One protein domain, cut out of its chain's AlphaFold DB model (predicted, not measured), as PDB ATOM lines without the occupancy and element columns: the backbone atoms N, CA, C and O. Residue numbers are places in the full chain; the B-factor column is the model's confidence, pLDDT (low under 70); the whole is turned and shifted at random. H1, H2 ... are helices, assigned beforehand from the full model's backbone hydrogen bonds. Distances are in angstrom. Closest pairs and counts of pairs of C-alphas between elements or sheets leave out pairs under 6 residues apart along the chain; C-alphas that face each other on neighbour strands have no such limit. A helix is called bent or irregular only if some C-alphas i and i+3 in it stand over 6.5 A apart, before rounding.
ATOM      1  N   LEU A   2     -18.121  25.564  15.205       89.06
ATOM      2  CA  LEU A   2     -16.677  25.210  15.230       89.06
ATOM      3  C   LEU A   2     -16.222  24.502  16.524       89.06
ATOM      4  O   LEU A   2     -15.538  23.486  16.451       89.06
ATOM      5  N   LEU A   3     -16.670  24.972  17.694       90.25
ATOM      6  CA  LEU A   3     -16.401  24.318  18.986       90.25
ATOM      7  C   LEU A   3     -17.006  22.903  19.085       90.25
ATOM      8  O   LEU A   3     -16.421  22.013  19.688       90.25
ATOM      9  N   GLN A   4     -18.151  22.677  18.442       86.88
ATOM     10  CA  GLN A   4     -18.858  21.393  18.428       86.88
ATOM     11  C   GLN A   4     -18.170  20.387  17.491       86.88
ATOM     12  O   GLN A   4     -17.982  19.236  17.863       86.88
ATOM     13  N   TRP A   5     -17.678  20.844  16.333       92.19
ATOM     14  CA  TRP A   5     -16.774  20.056  15.487       92.19
ATOM     15  C   TRP A   5     -15.503  19.655  16.251       92.19
ATOM     16  O   TRP A   5     -15.073  18.505  16.178       92.19
ATOM     17  N   ALA A   6     -14.916  20.582  17.017       89.94
ATOM     18  CA  ALA A   6     -13.738  20.294  17.829       89.94
ATOM     19  C   ALA A   6     -14.045  19.302  18.963       89.94
ATOM     20  O   ALA A   6     -13.224  18.431  19.242       89.94
ATOM     21  N   GLN A   7     -15.229  19.376  19.575       88.75
ATOM     22  CA  GLN A   7     -15.699  18.406  20.564       88.75
ATOM     23  C   GLN A   7     -15.853  17.000  19.953       88.75
ATOM     24  O   GLN A   7     -15.260  16.053  20.470       88.75
ATOM     25  N   ASP A   8     -16.537  16.868  18.812       82.94
ATOM     26  CA  ASP A   8     -16.684  15.593  18.091       82.94
ATOM     27  C   ASP A   8     -15.330  15.009  17.652       82.94
ATOM     28  O   ASP A   8     -15.104  13.799  17.717       82.94
ATOM     29  N   ALA A   9     -14.400  15.864  17.223       84.56
ATOM     30  CA  ALA A   9     -13.050  15.463  16.844       84.56
ATOM     31  C   ALA A   9     -12.212  15.004  18.056       84.56
ATOM     32  O   ALA A   9     -11.507  13.999  17.953       84.56
ATOM     33  N   ARG A  10     -12.335  15.670  19.216       88.62
ATOM     34  CA  ARG A  10     -11.702  15.250  20.484       88.62
ATOM     35  C   ARG A  10     -12.231  13.893  20.953       88.62
ATOM     36  O   ARG A  10     -11.431  13.048  21.342       88.62
ATOM     37  N   VAL A  11     -13.539  13.637  20.835       83.88
ATOM     38  CA  VAL A  11     -14.147  12.318  21.121       83.88
ATOM     39  C   VAL A  11     -13.582  11.220  20.206       83.88
ATOM     40  O   VAL A  11     -13.419  10.082  20.635       83.88
ATOM     41  N   ARG A  12     -13.199  11.561  18.968       79.12
ATOM     42  CA  ARG A  12     -12.513  10.659  18.019       79.12
ATOM     43  C   ARG A  12     -10.983  10.608  18.201       79.12
ATOM     44  O   ARG A  12     -10.290  10.083  17.333       79.12
ATOM     45  N   GLY A  13     -10.442  11.164  19.288       77.62
ATOM     46  CA  GLY A  13      -9.005  11.161  19.595       77.62
ATOM     47  C   GLY A  13      -8.141  12.057  18.695       77.62
ATOM     48  O   GLY A  13      -6.921  11.899  18.661       77.62
ATOM     49  N   LEU A  14      -8.740  12.985  17.942       83.12
ATOM     50  CA  LEU A  14      -8.017  13.838  16.997       83.12
ATOM     51  C   LEU A  14      -7.485  15.113  17.682       83.12
ATOM     52  O   LEU A  14      -8.253  15.816  18.345       83.12
ATOM     53  N   PRO A  15      -6.203  15.485  17.484       83.06
ATOM     54  CA  PRO A  15      -5.666  16.738  17.999       83.06
ATOM     55  C   PRO A  15      -6.209  17.917  17.182       83.06
ATOM     56  O   PRO A  15      -5.967  18.016  15.976       83.06
ATOM     57  N   VAL A  16      -6.929  18.819  17.844       90.62
ATOM     58  CA  VAL A  16      -7.588  20.003  17.263       90.62
ATOM     59  C   VAL A  16      -7.169  21.277  18.003       90.62
ATOM     60  O   VAL A  16      -6.664  21.173  19.121       90.62
ATOM     61  N   PRO A  17      -7.364  22.475  17.418       90.75
ATOM     62  CA  PRO A  17      -7.088  23.735  18.104       90.75
ATOM     63  C   PRO A  17      -7.906  23.893  19.394       90.75
ATOM     64  O   PRO A  17      -8.914  23.209  19.605       90.75
ATOM     65  N   ASP A  18      -7.466  24.806  20.252       89.50
ATOM     66  CA  ASP A  18      -8.152  25.167  21.489       89.50
ATOM     67  C   ASP A  18      -9.392  26.049  21.239       89.50
ATOM     68  O   ASP A  18      -9.577  26.647  20.175       89.50
ATOM     69  N   ASP A  19     -10.247  26.143  22.255       90.94
ATOM     70  CA  ASP A  19     -11.547  26.802  22.138       90.94
ATOM     71  C   ASP A  19     -11.458  28.337  22.113       90.94
ATOM     72  O   ASP A  19     -12.367  28.985  21.584       90.94
ATOM     73  N   GLN A  20     -10.361  28.940  22.593       87.62
ATOM     74  CA  GLN A  20     -10.136  30.384  22.453       87.62
ATOM     75  C   GLN A  20      -9.759  30.717  21.008       87.62
ATOM     76  O   GLN A  20     -10.396  31.573  20.397       87.62
ATOM     77  N   THR A  21      -8.809  29.986  20.422       85.88
ATOM     78  CA  THR A  21      -8.399  30.147  19.023       85.88
ATOM     79  C   THR A  21      -9.556  29.879  18.054       85.88
ATOM     80  O   THR A  21      -9.745  30.637  17.102       85.88
ATOM     81  N   LEU A  22     -10.388  28.859  18.302       90.38
ATOM     82  CA  LEU A  22     -11.573  28.579  17.476       90.38
ATOM     83  C   LEU A  22     -12.661  29.655  17.605       90.38
ATOM     84  O   LEU A  22     -13.259  30.031  16.597       90.38
ATOM     85  N   THR A  23     -12.897  30.175  18.813       89.06
ATOM     86  CA  THR A  23     -13.805  31.316  19.033       89.06
ATOM     87  C   THR A  23     -13.292  32.563  18.317       89.06
ATOM     88  O   THR A  23     -14.058  33.273  17.667       89.06
ATOM     89  N   LEU A  24     -11.985  32.809  18.377       86.50
ATOM     90  CA  LEU A  24     -11.347  33.961  17.756       86.50
ATOM     91  C   LEU A  24     -11.446  33.892  16.221       86.50
ATOM     92  O   LEU A  24     -11.894  34.862  15.618       86.50
ATOM     93  N   VAL A  25     -11.173  32.729  15.610       86.75
ATOM     94  CA  VAL A  25     -11.381  32.471  14.166       86.75
ATOM     95  C   VAL A  25     -12.849  32.618  13.749       86.75
ATOM     96  O   VAL A  25     -13.125  33.195  12.696       86.75
ATOM     97  N   ALA A  26     -13.798  32.140  14.566       86.38
ATOM     98  CA  ALA A  26     -15.230  32.304  14.309       86.38
ATOM     99  C   ALA A  26     -15.652  33.783  14.317       86.38
ATOM    100  O   ALA A  26     -16.407  34.212  13.446       86.38
ATOM    101  N   ASN A  27     -15.133  34.570  15.262       85.50
ATOM    102  CA  ASN A  27     -15.445  35.994  15.387       85.50
ATOM    103  C   ASN A  27     -14.810  36.830  14.264       85.50
ATOM    104  O   ASN A  27     -15.446  37.751  13.760       85.50
ATOM    105  N   SER A  28     -13.582  36.508  13.836       83.56
ATOM    106  CA  SER A  28     -12.897  37.213  12.740       83.56
ATOM    107  C   SER A  28     -13.230  36.698  11.337       83.56
ATOM    108  O   SER A  28     -12.729  37.261  10.367       83.56
ATOM    109  N   ARG A  29     -14.018  35.616  11.214       82.44
ATOM    110  CA  ARG A  29     -14.358  34.940   9.941       82.44
ATOM    111  C   ARG A  29     -13.146  34.688   9.037       82.44
ATOM    112  O   ARG A  29     -13.176  34.886   7.826       82.44
ATOM    113  N   GLY A  30     -12.056  34.250   9.659       79.62
ATOM    114  CA  GLY A  30     -10.740  34.130   9.040       79.62
ATOM    115  C   GLY A  30      -9.654  33.878  10.084       79.62
ATOM    116  O   GLY A  30      -9.951  33.760  11.271       79.62
ATOM    117  N   PHE A  31      -8.395  33.804   9.648       86.00
ATOM    118  CA  PHE A  31      -7.252  33.422  10.489       86.00
ATOM    119  C   PHE A  31      -6.324  34.625  10.740       86.00
ATOM    120  O   PHE A  31      -5.406  34.859   9.947       86.00
ATOM    121  N   PRO A  32      -6.553  35.421  11.801       76.00
ATOM    122  CA  PRO A  32      -5.696  36.553  12.143       76.00
ATOM    123  C   PRO A  32      -4.323  36.075  12.651       76.00
ATOM    124  O   PRO A  32      -4.189  34.913  13.043       76.00
ATOM    125  N   PRO A  33      -3.294  36.947  12.692       66.62
ATOM    126  CA  PRO A  33      -1.910  36.552  12.972       66.62
ATOM    127  C   PRO A  33      -1.729  35.672  14.217       66.62
ATOM    128  O   PRO A  33      -1.081  34.632  14.128       66.62
ATOM    129  N   GLY A  34      -2.377  36.028  15.334       65.50
ATOM    130  CA  GLY A  34      -2.308  35.293  16.604       65.50
ATOM    131  C   GLY A  34      -2.984  33.914  16.623       65.50
ATOM    132  O   GLY A  34      -2.824  33.191  17.597       65.50
ATOM    133  N   ALA A  35      -3.712  33.526  15.569       66.56
ATOM    134  CA  ALA A  35      -4.359  32.215  15.459       66.56
ATOM    135  C   ALA A  35      -3.535  31.181  14.662       66.56
ATOM    136  O   ALA A  35      -3.956  30.036  14.532       66.56
ATOM    137  N   ASN A  36      -2.374  31.541  14.099       70.88
ATOM    138  CA  ASN A  36      -1.632  30.696  13.147       70.88
ATOM    139  C   ASN A  36      -0.793  29.568  13.795       70.88
ATOM    140  O   ASN A  36       0.378  29.381  13.474       70.88
ATOM    141  N   GLY A  37      -1.396  28.782  14.690       77.44
ATOM    142  CA  GLY A  37      -0.779  27.578  15.257       77.44
ATOM    143  C   GLY A  37      -0.748  26.383  14.281       77.44
ATOM    144  O   GLY A  37      -1.548  26.323  13.341       77.44
ATOM    145  N   PRO A  38       0.106  25.367  14.513       72.06
ATOM    146  CA  PRO A  38       0.239  24.208  13.619       72.06
ATOM    147  C   PRO A  38      -1.053  23.384  13.496       72.06
ATOM    148  O   PRO A  38      -1.360  22.869  12.422       72.06
ATOM    149  N   LEU A  39      -1.862  23.307  14.561       81.25
ATOM    150  CA  LEU A  39      -3.180  22.662  14.512       81.25
ATOM    151  C   LEU A  39      -4.196  23.474  13.693       81.25
ATOM    152  O   LEU A  39      -5.031  22.879  13.016       81.25
ATOM    153  N   ILE A  40      -4.103  24.809  13.688       85.75
ATOM    154  CA  ILE A  40      -4.932  25.652  12.817       85.75
ATOM    155  C   ILE A  40      -4.527  25.469  11.359       85.75
ATOM    156  O   ILE A  40      -5.409  25.278  10.531       85.75
ATOM    157  N   MET A  41      -3.230  25.423  11.035       81.12
ATOM    158  CA  MET A  41      -2.781  25.134   9.664       81.12
ATOM    159  C   MET A  41      -3.237  23.748   9.188       81.12
ATOM    160  O   MET A  41      -3.763  23.631   8.082       81.12
ATOM    161  N   ARG A  42      -3.137  22.714  10.040       83.19
ATOM    162  CA  ARG A  42      -3.625  21.352   9.746       83.19
ATOM    163  C   ARG A  42      -5.124  21.307   9.433       83.19
ATOM    164  O   ARG A  42      -5.531  20.601   8.517       83.19
ATOM    165  N   TRP A  43      -5.942  22.031  10.197       87.06
ATOM    166  CA  TRP A  43      -7.405  21.995  10.077       87.06
ATOM    167  C   TRP A  43      -7.998  23.152   9.258       87.06
ATOM    168  O   TRP A  43      -9.212  23.206   9.067       87.06
ATOM    169  N   ARG A  44      -7.161  24.043   8.713       88.31
ATOM    170  CA  ARG A  44      -7.565  25.237   7.952       88.31
ATOM    171  C   ARG A  44      -8.582  24.961   6.832       88.31
ATOM    172  O   ARG A  44      -9.543  25.726   6.754       88.31
ATOM    173  N   PRO A  45      -8.459  23.888   6.017       84.62
ATOM    174  CA  PRO A  45      -9.451  23.578   4.982       84.62
ATOM    175  C   PRO A  45     -10.823  23.227   5.571       84.62
ATOM    176  O   PRO A  45     -11.845  23.717   5.099       84.62
ATOM    177  N   VAL A  46     -10.840  22.438   6.650       86.56
ATOM    178  CA  VAL A  46     -12.057  21.987   7.344       86.56
ATOM    179  C   VAL A  46     -12.759  23.156   8.038       86.56
ATOM    180  O   VAL A  46     -13.974  23.305   7.931       86.56
ATOM    181  N   LEU A  47     -11.995  24.037   8.690       89.69
ATOM    182  CA  LEU A  47     -12.519  25.248   9.326       89.69
ATOM    183  C   LEU A  47     -13.082  26.238   8.293       89.69
ATOM    184  O   LEU A  47     -14.169  26.775   8.504       89.69
ATOM    185  N   ASN A  48     -12.402  26.424   7.154       89.38
ATOM    186  CA  ASN A  48     -12.928  27.193   6.019       89.38
ATOM    187  C   ASN A  48     -14.240  26.606   5.488       89.38
ATOM    188  O   ASN A  48     -15.206  27.342   5.305       89.38
ATOM    189  N   GLN A  49     -14.292  25.290   5.262       86.56
ATOM    190  CA  GLN A  49     -15.476  24.625   4.720       86.56
ATOM    191  C   GLN A  49     -16.675  24.722   5.675       86.56
ATOM    192  O   GLN A  49     -17.782  24.995   5.221       86.56
ATOM    193  N   LEU A  50     -16.460  24.576   6.988       88.81
ATOM    194  CA  LEU A  50     -17.500  24.793   8.001       88.81
ATOM    195  C   LEU A  50     -18.020  26.237   7.986       88.81
ATOM    196  O   LEU A  50     -19.232  26.441   7.952       88.81
ATOM    197  N   MET A  51     -17.132  27.240   7.979       90.62
ATOM    198  CA  MET A  51     -17.542  28.651   7.907       90.62
ATOM    199  C   MET A  51     -18.329  28.944   6.618       90.62
ATOM    200  O   MET A  51     -19.416  29.509   6.691       90.62
ATOM    201  N   TRP A  52     -17.852  28.473   5.463       86.88
ATOM    202  CA  TRP A  52     -18.517  28.656   4.169       86.88
ATOM    203  C   TRP A  52     -19.887  27.961   4.077       86.88
ATOM    204  O   TRP A  52     -20.841  28.543   3.558       86.88
ATOM    205  N   LEU A  53     -20.029  26.745   4.620       84.62
ATOM    206  CA  LEU A  53     -21.324  26.057   4.713       84.62
ATOM    207  C   LEU A  53     -22.295  26.798   5.647       84.62
ATOM    208  O   LEU A  53     -23.488  26.872   5.362       84.62
ATOM    209  N   SER A  54     -21.796  27.399   6.732       84.69
ATOM    210  CA  SER A  54     -22.614  28.236   7.618       84.69
ATOM    211  C   SER A  54     -23.058  29.542   6.957       84.69
ATOM    212  O   SER A  54     -24.169  29.993   7.217       84.69
ATOM    213  N   ASP A  55     -22.219  30.148   6.115       83.00
ATOM    214  CA  ASP A  55     -22.522  31.422   5.442       83.00
ATOM    215  C   ASP A  55     -23.369  31.253   4.178       83.00
ATOM    216  O   ASP A  55     -24.042  32.188   3.753       83.00
ATOM    217  N   SER A  56     -23.395  30.048   3.608       79.69
ATOM    218  CA  SER A  56     -24.350  29.657   2.564       79.69
ATOM    219  C   SER A  56     -25.690  29.148   3.118       79.69
ATOM    220  O   SER A  56     -26.563  28.774   2.339       79.69
ATOM    221  N   GLY A  57     -25.885  29.151   4.445       78.56
ATOM    222  CA  GLY A  57     -27.141  28.739   5.084       78.56
ATOM    223  C   GLY A  57     -27.436  27.238   4.989       78.56
ATOM    224  O   GLY A  57     -28.598  26.840   5.038       78.56
ATOM    225  N   HIS A  58     -26.408  26.397   4.831       82.19
ATOM    226  CA  HIS A  58     -26.570  24.949   4.716       82.19
ATOM    227  C   HIS A  58     -27.208  24.363   5.998       82.19
ATOM    228  O   HIS A  58     -26.743  24.688   7.092       82.19
ATOM    229  N   PRO A  59     -28.227  23.482   5.907       68.81
ATOM    230  CA  PRO A  59     -29.035  23.077   7.065       68.81
ATOM    231  C   PRO A  59     -28.275  22.234   8.102       68.81
ATOM    232  O   PRO A  59     -28.576  22.320   9.288       68.81
ATOM    233  N   ASP A  60     -27.272  21.458   7.680       81.31
ATOM    234  CA  ASP A  60     -26.340  20.774   8.588       81.31
ATOM    235  C   ASP A  60     -24.898  20.834   8.045       81.31
ATOM    236  O   ASP A  60     -24.463  19.955   7.291       81.31
ATOM    237  N   PRO A  61     -24.136  21.899   8.361       81.31
ATOM    238  CA  PRO A  61     -22.732  22.024   7.969       81.31
ATOM    239  C   PRO A  61     -21.837  20.939   8.583       81.31
ATOM    240  O   PRO A  61     -20.807  20.583   8.010       81.31
ATOM    241  N   LEU A  62     -22.214  20.432   9.762       80.69
ATOM    242  CA  LEU A  62     -21.380  19.565  10.586       80.69
ATOM    243  C   LEU A  62     -21.365  18.146  10.017       80.69
ATOM    244  O   LEU A  62     -20.293  17.602   9.749       80.69
ATOM    245  N   ALA A  63     -22.540  17.569   9.752       75.00
ATOM    246  CA  ALA A  63     -22.639  16.246   9.149       75.00
ATOM    247  C   ALA A  63     -22.081  16.225   7.723       75.00
ATOM    248  O   ALA A  63     -21.477  15.226   7.339       75.00
ATOM    249  N   GLN A  64     -22.217  17.307   6.950       77.25
ATOM    250  CA  GLN A  64     -21.634  17.379   5.606       77.25
ATOM    251  C   GLN A  64     -20.101  17.278   5.645       77.25
ATOM    252  O   GLN A  64     -19.505  16.515   4.884       77.25
ATOM    253  N   VAL A  65     -19.460  17.981   6.581       73.00
ATOM    254  CA  VAL A  65     -18.004  17.926   6.784       73.00
ATOM    255  C   VAL A  65     -17.551  16.607   7.420       73.00
ATOM    256  O   VAL A  65     -16.490  16.104   7.068       73.00
ATOM    257  N   LEU A  66     -18.353  16.001   8.303       67.06
ATOM    258  CA  LEU A  66     -18.038  14.707   8.929       67.06
ATOM    259  C   LEU A  66     -18.283  13.489   8.015       67.06
ATOM    260  O   LEU A  66     -17.762  12.412   8.313       67.06
ATOM    261  N   ARG A  67     -19.046  13.637   6.921       62.00
ATOM    262  CA  ARG A  67     -19.201  12.624   5.853       62.00
ATOM    263  C   ARG A  67     -18.059  12.664   4.833       62.00
ATOM    264  O   ARG A  67     -17.734  11.636   4.245       62.00
ATOM    265  N   GLY A  68     -17.442  13.827   4.616       47.06
ATOM    266  CA  GLY A  68     -16.279  13.966   3.739       47.06
ATOM    267  C   GLY A  68     -14.993  13.452   4.395       47.06
ATOM    268  O   GLY A  68     -14.660  13.846   5.511       47.06
TER     269      GLY A  68
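AT A GLANCE: This is residues 2 to 68 of the 913 residues of an uncharacterized protein of Propionibacteriaceae bacterium NML 160184 (UniProt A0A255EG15). One long kinked helix, H3, crosses one side of a pair of shorter helices, H1 and H2, which meet near their first residues and run away from each other. A short helix, H4, turns off near the last residues of H3, making a corner with it; H3 comes near H1 and H2 at few points, a loose fit. The printed part has 67 residues with four named helices, H1, H2, H3 and H4 in chain order, and no named strand; the class is all helix. The whole is compact, with a radius of gyration of the C-alphas of 11.3 A and spans of 31 by 27 by 16 A.

IN THESE COORDINATES: H3, residues 38 to 55, is the longest helix, 25.2 A from C-alpha 38 at (0.239, 24.208, 13.619) to C-alpha 55 at (-22.522, 31.422, 5.442). It is irregular: C-alphas 42 and 45 are 7.8 A apart, and it has a kink of 54 degrees near residue 45. H1, residues 2 to 11, begins with C-alpha 2 at (-16.677, 25.210, 15.230) and is 14.4 A long. H2, residues 19 to 28, is 14.1 A long. H4, residues 61 to 67, measures 10.3 A and ends with C-alpha 67 at (-19.201, 12.624, 5.853).

HOW THE PARTS SIT: H3 touches H4 with residues 46 to 54 alone; their closest C-alphas, those of Leu 53 and Pro 61, are 5.4 A apart. The two run opposite ways at a steep tilt of 58 degrees. H3 and H1 are close but not clearly touching, the closest C-alphas being those of Leu 2 and Leu 47, 7.2 A apart. H3 and H2 are also close but not clearly touching, at 7.7 A between the C-alphas of Ala 26 and Met 51, with a steep tilt of 49 degrees. H1 and H2 touch and form a helical hairpin, opposite ways at a shallow tilt of 28 degrees; their closest C-alphas are those of Leu 3 and Asp 19, 6.3 A apart. H1 and H4 are close but not clearly touching, with the C-alphas of Trp 5 and Leu 62 at 6.7 A. H2 and H4 are apart. In H1, H2 and H4 every O i to N i+4 pair is within hydrogen-bond range; in H3 it is 12 of 14.

THE WHOLE: The two C-alphas farthest apart, those of Gly 34 and Pro 59, are 30.9 A from each other. The printed part has no cut. The link from H3 to H4 is tight, those from H1 to H2 and from H2 to H3 are short, and no link is long. The mean pLDDT of the printed part is 82.1; residues 33 to 35, residue 59 and residues 66 to 68 are under 70.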